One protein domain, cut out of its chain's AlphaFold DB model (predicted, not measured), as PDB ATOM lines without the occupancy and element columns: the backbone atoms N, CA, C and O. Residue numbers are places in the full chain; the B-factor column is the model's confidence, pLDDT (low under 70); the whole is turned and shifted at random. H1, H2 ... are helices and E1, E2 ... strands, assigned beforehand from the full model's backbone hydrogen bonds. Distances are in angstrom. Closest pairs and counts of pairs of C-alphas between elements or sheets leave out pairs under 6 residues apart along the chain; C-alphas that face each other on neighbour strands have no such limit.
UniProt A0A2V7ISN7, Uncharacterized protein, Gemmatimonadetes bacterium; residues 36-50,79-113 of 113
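What this domain is: This is residues 36 to 50 and 79 to 113 of the 113 residues of an uncharacterized protein of Gemmatimonadetes bacterium (UniProt A0A2V7ISN7). A narrow two-stranded parallel sheet, E1 beside E2, forms the middle, and one long helix, H3, folds back over one face of it, running against the direction of the strands. The short helix H2 lies over the other side of this strand pair, nearer to E1, while the short helix H1 lies out beyond the end of E1, at one end of the length. The printed part has 50 residues with three named helices and two named strands, in the order E1, H1, H2, E2, H3, and its class is mixed, helices and strands. It is only just loose, close to compact, with a radius of gyration of the C-alphas of 11.7 A, and its outline is flat, with spans of 37 by 26 by 11 A.

Where its parts are: Strand E1 is residues 40 to 43, 9.2 A from first to last C-alpha, and begins at C-alpha 40 (224.533, 180.242, 172.073). Strand E2 is residues 87 to 90, 10.1 A long. Helix H3, the longest, is residues 96 to 110 and measures 20.7 A, ending at C-alpha 110 (228.118, 190.407, 170.228). Helix H1 is residues 46 to 50, 5.7 A long, and begins at C-alpha 46 (213.817, 166.252, 167.593). Helix H2 is residues 79 to 82, 4.9 A long.

How they stand to each other: E1 and E2 are parallel neighbours, with 29 degrees between their directions. Their C-alphas 41 and 88 face each other at 4.7 A. N 41 and O 87 are 2.9 A apart and N 89 and O 41 are 2.8 A apart, both within hydrogen-bond range. The closest C-alphas of E2 and H3 are those of Leu 89 and Val 99, 7.8 A apart. Those of E1 and H3 are Val 40 and Val 103, 7.6 A apart. The closest C-alphas of E1 and H2 are those of Tyr 41 and Tyr 82, at 6.1 A. H1 is apart from E2, H2 and H3, and H2 is apart from H3. In H1 and H3 every O i to N i+4 pair is within hydrogen-bond range, and H2 is too short for such a pair.

The domain as a whole: The two C-alphas farthest apart are those of Glu 47 and Trp 113, at 36.9 A. Residues 51 to 78 are not printed, and C-alphas 50 and 79 are 16.0 A apart across this cut, which falls between H1 and H2. The links E1 to H1, H2 to E2 and E2 to H3 are tight. The mean pLDDT of the printed part is 91.4, and residues 111 to 113 are under 70.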
ATOM      1  N   CYS A  36     230.355 185.835 181.926       89.75
ATOM      2  CA  CYS A  36     231.725 185.733 181.416       89.75
ATOM      3  C   CYS A  36     231.858 185.053 180.045       89.75
ATOM      4  O   CYS A  36     232.963 184.993 179.511       89.75
ATOM      5  N   ALA A  37     230.767 184.564 179.450       92.75
ATOM      6  CA  ALA A  37     230.797 183.879 178.164       92.75
ATOM      7  C   ALA A  37     229.595 184.220 177.279       92.75
ATOM      8  O   ALA A  37     228.469 184.407 177.749       92.75
ATOM      9  N   LEU A  38     229.813 184.193 175.962       93.88
ATOM     10  CA  LEU A  38     228.721 184.172 174.997       93.88
ATOM     11  C   LEU A  38     228.095 182.774 174.968       93.88
ATOM     12  O   LEU A  38     228.709 181.795 174.551       93.88
ATOM     13  N   VAL A  39     226.833 182.702 175.376       95.75
ATOM     14  CA  VAL A  39     226.045 181.463 175.391       95.75
ATOM     15  C   VAL A  39     225.127 181.433 174.173       95.75
ATOM     16  O   VAL A  39     224.241 182.279 174.052       95.75
ATOM     17  N   VAL A  40     225.324 180.446 173.296       96.81
ATOM     18  CA  VAL A  40     224.533 180.242 172.073       96.81
ATOM     19  C   VAL A  40     223.743 178.943 172.182       96.81
ATOM     20  O   VAL A  40     224.323 177.869 172.345       96.81
ATOM     21  N   TYR A  41     222.420 179.017 172.046       97.38
ATOM     22  CA  TYR A  41     221.576 177.831 171.954       97.38
ATOM     23  C   TYR A  41     221.455 177.364 170.497       97.38
ATOM     24  O   TYR A  41     220.834 178.027 169.666       97.38
ATOM     25  N   LEU A  42     222.026 176.196 170.187       96.62
ATOM     26  CA  LEU A  42     221.881 175.534 168.888       96.62
ATOM     27  C   LEU A  42     220.549 174.773 168.821       96.62
ATOM     28  O   LEU A  42     220.443 173.614 169.233       96.62
ATOM     29  N   ARG A  43     219.513 175.436 168.305       96.44
ATOM     30  CA  ARG A  43     218.165 174.880 168.210       96.44
ATOM     31  C   ARG A  43     218.092 173.855 167.080       96.44
ATOM     32  O   ARG A  43     218.443 174.137 165.934       96.44
ATOM     33  N   THR A  44     217.632 172.656 167.416       93.50
ATOM     34  CA  THR A  44     217.494 171.523 166.491       93.50
ATOM     35  C   THR A  44     216.168 170.832 166.767       93.50
ATOM     36  O   THR A  44     215.806 170.649 167.931       93.50
ATOM     37  N   ARG A  45     215.445 170.434 165.721       92.88
ATOM     38  CA  ARG A  45     214.221 169.639 165.865       92.88
ATOM     39  C   ARG A  45     214.553 168.236 166.350       92.88
ATOM     40  O   ARG A  45     215.600 167.685 166.011       92.88
ATOM     41  N   VAL A  46     213.638 167.626 167.100       92.06
ATOM     42  CA  VAL A  46     213.817 166.252 167.593       92.06
ATOM     43  C   VAL A  46     213.955 165.274 166.428       92.06
ATOM     44  O   VAL A  46     214.811 164.399 166.462       92.06
ATOM     45  N   GLU A  47     213.200 165.487 165.355       90.94
ATOM     46  CA  GLU A  47     213.234 164.687 164.129       90.94
ATOM     47  C   GLU A  47     214.608 164.739 163.440       90.94
ATOM     48  O   GLU A  47     215.025 163.776 162.801       90.94
ATOM     49  N   THR A  48     215.333 165.848 163.607       89.38
ATOM     50  CA  THR A  48     216.687 166.048 163.077       89.38
ATOM     51  C   THR A  48     217.756 165.521 164.040       89.38
ATOM     52  O   THR A  48     218.785 164.996 163.611       89.38
ATOM     53  N   ALA A  49     217.534 165.643 165.350       87.75
ATOM     54  CA  ALA A  49     218.485 165.247 166.385       87.75
ATOM     55  C   ALA A  49     218.469 163.736 166.679       87.75
ATOM     56  O   ALA A  49     219.535 163.150 166.861       87.75
ATOM     57  N   ALA A  50     217.301 163.089 166.681       84.62
ATOM     58  CA  ALA A  50     217.163 161.678 167.037       84.62
ATOM     59  C   ALA A  50     217.998 160.738 166.141       84.62
ATOM     60  O   ALA A  50     218.751 159.928 166.694       84.62
ATOM     61  N   GLU A  79     214.156 172.966 177.426       96.88
ATOM     62  CA  GLU A  79     214.052 174.150 176.571       96.88
ATOM     63  C   GLU A  79     213.828 175.456 177.357       96.88
ATOM     64  O   GLU A  79     214.515 176.427 177.043       96.88
ATOM     65  N   PRO A  80     213.018 175.510 178.441       97.62
ATOM     66  CA  PRO A  80     212.896 176.722 179.258       97.62
ATOM     67  C   PRO A  80     214.222 177.237 179.832       97.62
ATOM     68  O   PRO A  80     214.357 178.433 180.089       97.62
ATOM     69  N   PHE A  81     215.205 176.355 180.041       97.50
ATOM     70  CA  PHE A  81     216.550 176.757 180.441       97.50
ATOM     71  C   PHE A  81     217.358 177.221 179.231       97.50
ATOM     72  O   PHE A  81     217.923 178.309 179.267       97.50
ATOM     73  N   TYR A  82     217.368 176.451 178.138       96.88
ATOM     74  CA  TYR A  82     218.117 176.790 176.920       96.88
ATOM     75  C   TYR A  82     217.719 178.147 176.325       96.88
ATOM     76  O   TYR A  82     218.575 178.877 175.827       96.88
ATOM     77  N   LEU A  83     216.440 178.514 176.430       96.81
ATOM     78  CA  LEU A  83     215.903 179.799 175.976       96.81
ATOM     79  C   LEU A  83     216.489 181.013 176.713       96.81
ATOM     80  O   LEU A  83     216.327 182.133 176.239       96.81
ATOM     81  N   LYS A  84     217.181 180.809 177.840       96.62
ATOM     82  CA  LYS A  84     217.869 181.875 178.579       96.62
ATOM     83  C   LYS A  84     219.206 182.279 177.958       96.62
ATOM     84  O   LYS A  84     219.792 183.257 178.403       96.62
ATOM     85  N   ALA A  85     219.703 181.538 176.962       96.44
ATOM     86  CA  ALA A  85     220.924 181.876 176.234       96.44
ATOM     87  C   ALA A  85     220.853 183.285 175.610       96.44
ATOM     88  O   ALA A  85     219.771 183.802 175.341       96.44
ATOM     89  N   HIS A  86     222.010 183.889 175.321       95.38
ATOM     90  CA  HIS A  86     222.063 185.218 174.695       95.38
ATOM     91  C   HIS A  86     221.414 185.236 173.313       95.38
ATOM     92  O   HIS A  86     220.817 186.227 172.906       95.38
ATOM     93  N   THR A  87     221.568 184.140 172.574       94.75
ATOM     94  CA  THR A  87     221.035 184.007 171.225       94.75
ATOM     95  C   THR A  87     220.709 182.556 170.908       94.75
ATOM     96  O   THR A  87     221.244 181.620 171.514       94.75
ATOM     97  N   GLN A  88     219.816 182.385 169.943       95.62
ATOM     98  CA  GLN A  88     219.348 181.099 169.459       95.62
ATOM     99  C   GLN A  88     219.675 181.001 167.976       95.62
ATOM    100  O   GLN A  88     219.353 181.896 167.195       95.62
ATOM    101  N   LEU A  89     220.294 179.896 167.585       96.12
ATOM    102  CA  LEU A  89     220.670 179.625 166.209       96.12
ATOM    103  C   LEU A  89     219.948 178.364 165.757       96.12
ATOM    104  O   LEU A  89     220.173 177.278 166.288       96.12
ATOM    105  N   ASP A  90     219.075 178.517 164.766       95.62
ATOM    106  CA  ASP A  90     218.401 177.393 164.127       95.62
ATOM    107  C   ASP A  90     219.385 176.628 163.234       95.62
ATOM    108  O   ASP A  90     219.994 177.210 162.331       95.62
ATOM    109  N   THR A  91     219.564 175.339 163.513       95.62
ATOM    110  CA  THR A  91     220.496 174.459 162.793       95.62
ATOM    111  C   THR A  91     219.828 173.643 161.682       95.62
ATOM    112  O   THR A  91     220.494 172.856 161.004       95.62
ATOM    113  N   GLU A  92     218.520 173.804 161.476       93.81
ATOM    114  CA  GLU A  92     217.785 173.068 160.457       93.81
ATOM    115  C   GLU A  92     218.310 173.409 159.061       93.81
ATOM    116  O   GLU A  92     218.493 174.572 158.705       93.81
ATOM    117  N   ARG A  93     218.524 172.365 158.248       89.75
ATOM    118  CA  ARG A  93     219.050 172.465 156.873       89.75
ATOM    119  C   ARG A  93     220.430 173.131 156.763       89.75
ATOM    120  O   ARG A  93     220.805 173.526 155.665       89.75
ATOM    121  N   LYS A  94     221.180 173.213 157.864       93.81
ATOM    122  CA  LYS A  94     222.562 173.700 157.885       93.81
ATOM    123  C   LYS A  94     223.533 172.563 158.170       93.81
ATOM    124  O   LYS A  94     223.280 171.677 158.990       93.81
ATOM    125  N   THR A  95     224.671 172.611 157.502       94.12
ATOM    126  CA  THR A  95     225.850 171.811 157.820       94.12
ATOM    127  C   THR A  95     226.508 172.314 159.106       94.12
ATOM    128  O   THR A  95     226.315 173.459 159.523       94.12
ATOM    129  N   ALA A  96     227.330 171.472 159.737       92.62
ATOM    130  CA  ALA A  96     228.099 171.882 160.914       92.62
ATOM    131  C   ALA A  96     229.015 173.086 160.619       92.62
ATOM    132  O   ALA A  96     229.183 173.951 161.475       92.62
ATOM    133  N   GLU A  97     229.559 173.175 159.401       96.88
ATOM    134  CA  GLU A  97     230.416 174.286 158.983       96.88
ATOM    135  C   GLU A  97     229.634 175.601 158.837       96.88
ATOM    136  O   GLU A  97     230.098 176.652 159.275       96.88
ATOM    137  N   GLU A  98     228.420 175.560 158.281       97.19
ATOM    138  CA  GLU A  98     227.546 176.737 158.197       97.19
ATOM    139  C   GLU A  98     227.136 177.237 159.583       97.19
ATOM    140  O   GLU A  98     227.224 178.438 159.850       97.19
ATOM    141  N   VAL A  99     226.771 176.318 160.484       96.75
ATOM    142  CA  VAL A  99     226.474 176.643 161.886       96.75
ATOM    143  C   VAL A  99     227.695 177.267 162.565       96.75
ATOM    144  O   VAL A  99     227.570 178.318 163.187       96.75
ATOM    145  N   ALA A 100     228.885 176.683 162.408       96.50
ATOM    146  CA  ALA A 100     230.112 177.223 162.992       96.50
ATOM    147  C   ALA A 100     230.421 178.639 162.479       96.50
ATOM    148  O   ALA A 100     230.724 179.531 163.271       96.50
ATOM    149  N   ARG A 101     230.281 178.886 161.169       96.75
ATOM    150  CA  ARG A 101     230.466 180.225 160.582       96.75
ATOM    151  C   ARG A 101     229.470 181.242 161.139       96.75
ATOM    152  O   ARG A 101     229.832 182.398 161.343       96.75
ATOM    153  N   GLU A 102     228.222 180.844 161.373       95.75
ATOM    154  CA  GLU A 102     227.225 181.703 162.020       95.75
ATOM    155  C   GLU A 102     227.571 182.002 163.480       95.75
ATOM    156  O   GLU A 102     227.490 183.159 163.885       95.75
ATOM    157  N   VAL A 103     228.021 181.005 164.247       94.88
ATOM    158  CA  VAL A 103     228.494 181.207 165.627       94.88
ATOM    159  C   VAL A 103     229.670 182.183 165.664       94.88
ATOM    160  O   VAL A 103     229.669 183.091 166.489       94.88
ATOM    161  N   VAL A 104     230.634 182.064 164.744       94.38
ATOM    162  CA  VAL A 104     231.759 183.010 164.635       94.38
ATOM    163  C   VAL A 104     231.260 184.430 164.363       94.38
ATOM    164  O   VAL A 104     231.692 185.362 165.036       94.38
ATOM    165  N   ARG A 105     230.311 184.611 163.435       93.31
ATOM    166  CA  ARG A 105     229.720 185.935 163.167       93.31
ATOM    167  C   ARG A 105     228.986 186.504 164.380       93.31
ATOM    168  O   ARG A 105     229.088 187.698 164.651       93.31
ATOM    169  N   LEU A 106     228.249 185.669 165.113       92.12
ATOM    170  CA  LEU A 106     227.582 186.074 166.352       92.12
ATOM    171  C   LEU A 106     228.604 186.497 167.410       92.12
ATOM    172  O   LEU A 106     228.435 187.548 168.020       92.12
ATOM    173  N   ALA A 107     229.686 185.735 167.574       90.00
ATOM    174  CA  ALA A 107     230.763 186.066 168.498       90.00
ATOM    175  C   ALA A 107     231.419 187.410 168.150       90.00
ATOM    176  O   ALA A 107     231.515 188.270 169.015       90.00
ATOM    177  N   GLN A 108     231.760 187.632 166.880       90.25
ATOM    178  CA  GLN A 108     232.378 188.876 166.398       90.25
ATOM    179  C   GLN A 108     231.477 190.116 166.506       90.25
ATOM    180  O   GLN A 108     231.980 191.232 166.520       90.25
ATOM    181  N   SER A 109     230.152 189.942 166.522       87.19
ATOM    182  CA  SER A 109     229.192 191.057 166.585       87.19
ATOM    183  C   SER A 109     228.644 191.324 167.986       87.19
ATOM    184  O   SER A 109     228.190 192.432 168.255       87.19
ATOM    185  N   SER A 110     228.664 190.319 168.866       76.94
ATOM    186  CA  SER A 110     228.118 190.407 170.228       76.94
ATOM    187  C   SER A 110     229.198 190.679 171.269       76.94
ATOM    188  O   SER A 110     228.929 191.313 172.288       76.94
ATOM    189  N   ALA A 111     230.418 190.197 171.029       60.00
ATOM    190  CA  ALA A 111     231.558 190.555 171.844       60.00
ATOM    191  C   ALA A 111     232.031 191.931 171.373       60.00
ATOM    192  O   ALA A 111     232.582 192.066 170.287       60.00
ATOM    193  N   GLY A 112     231.815 192.970 172.178       55.59
ATOM    194  CA  GLY A 112     232.556 194.229 172.043       55.59
ATOM    195  C   GLY A 112     234.027 194.055 172.443       55.59
ATOM    196  O   GLY A 112     234.510 194.819 173.274       55.59
ATOM    197  N   TRP A 113     234.674 192.992 171.955       51.12
ATOM    198  CA  TRP A 113     236.060 192.595 172.198       51.12
ATOM    199  C   TRP A 113     236.829 192.707 170.883       51.12
ATOM    200  O   TRP A 113     236.275 192.275 169.846       51.12
TER     201      TRP A 113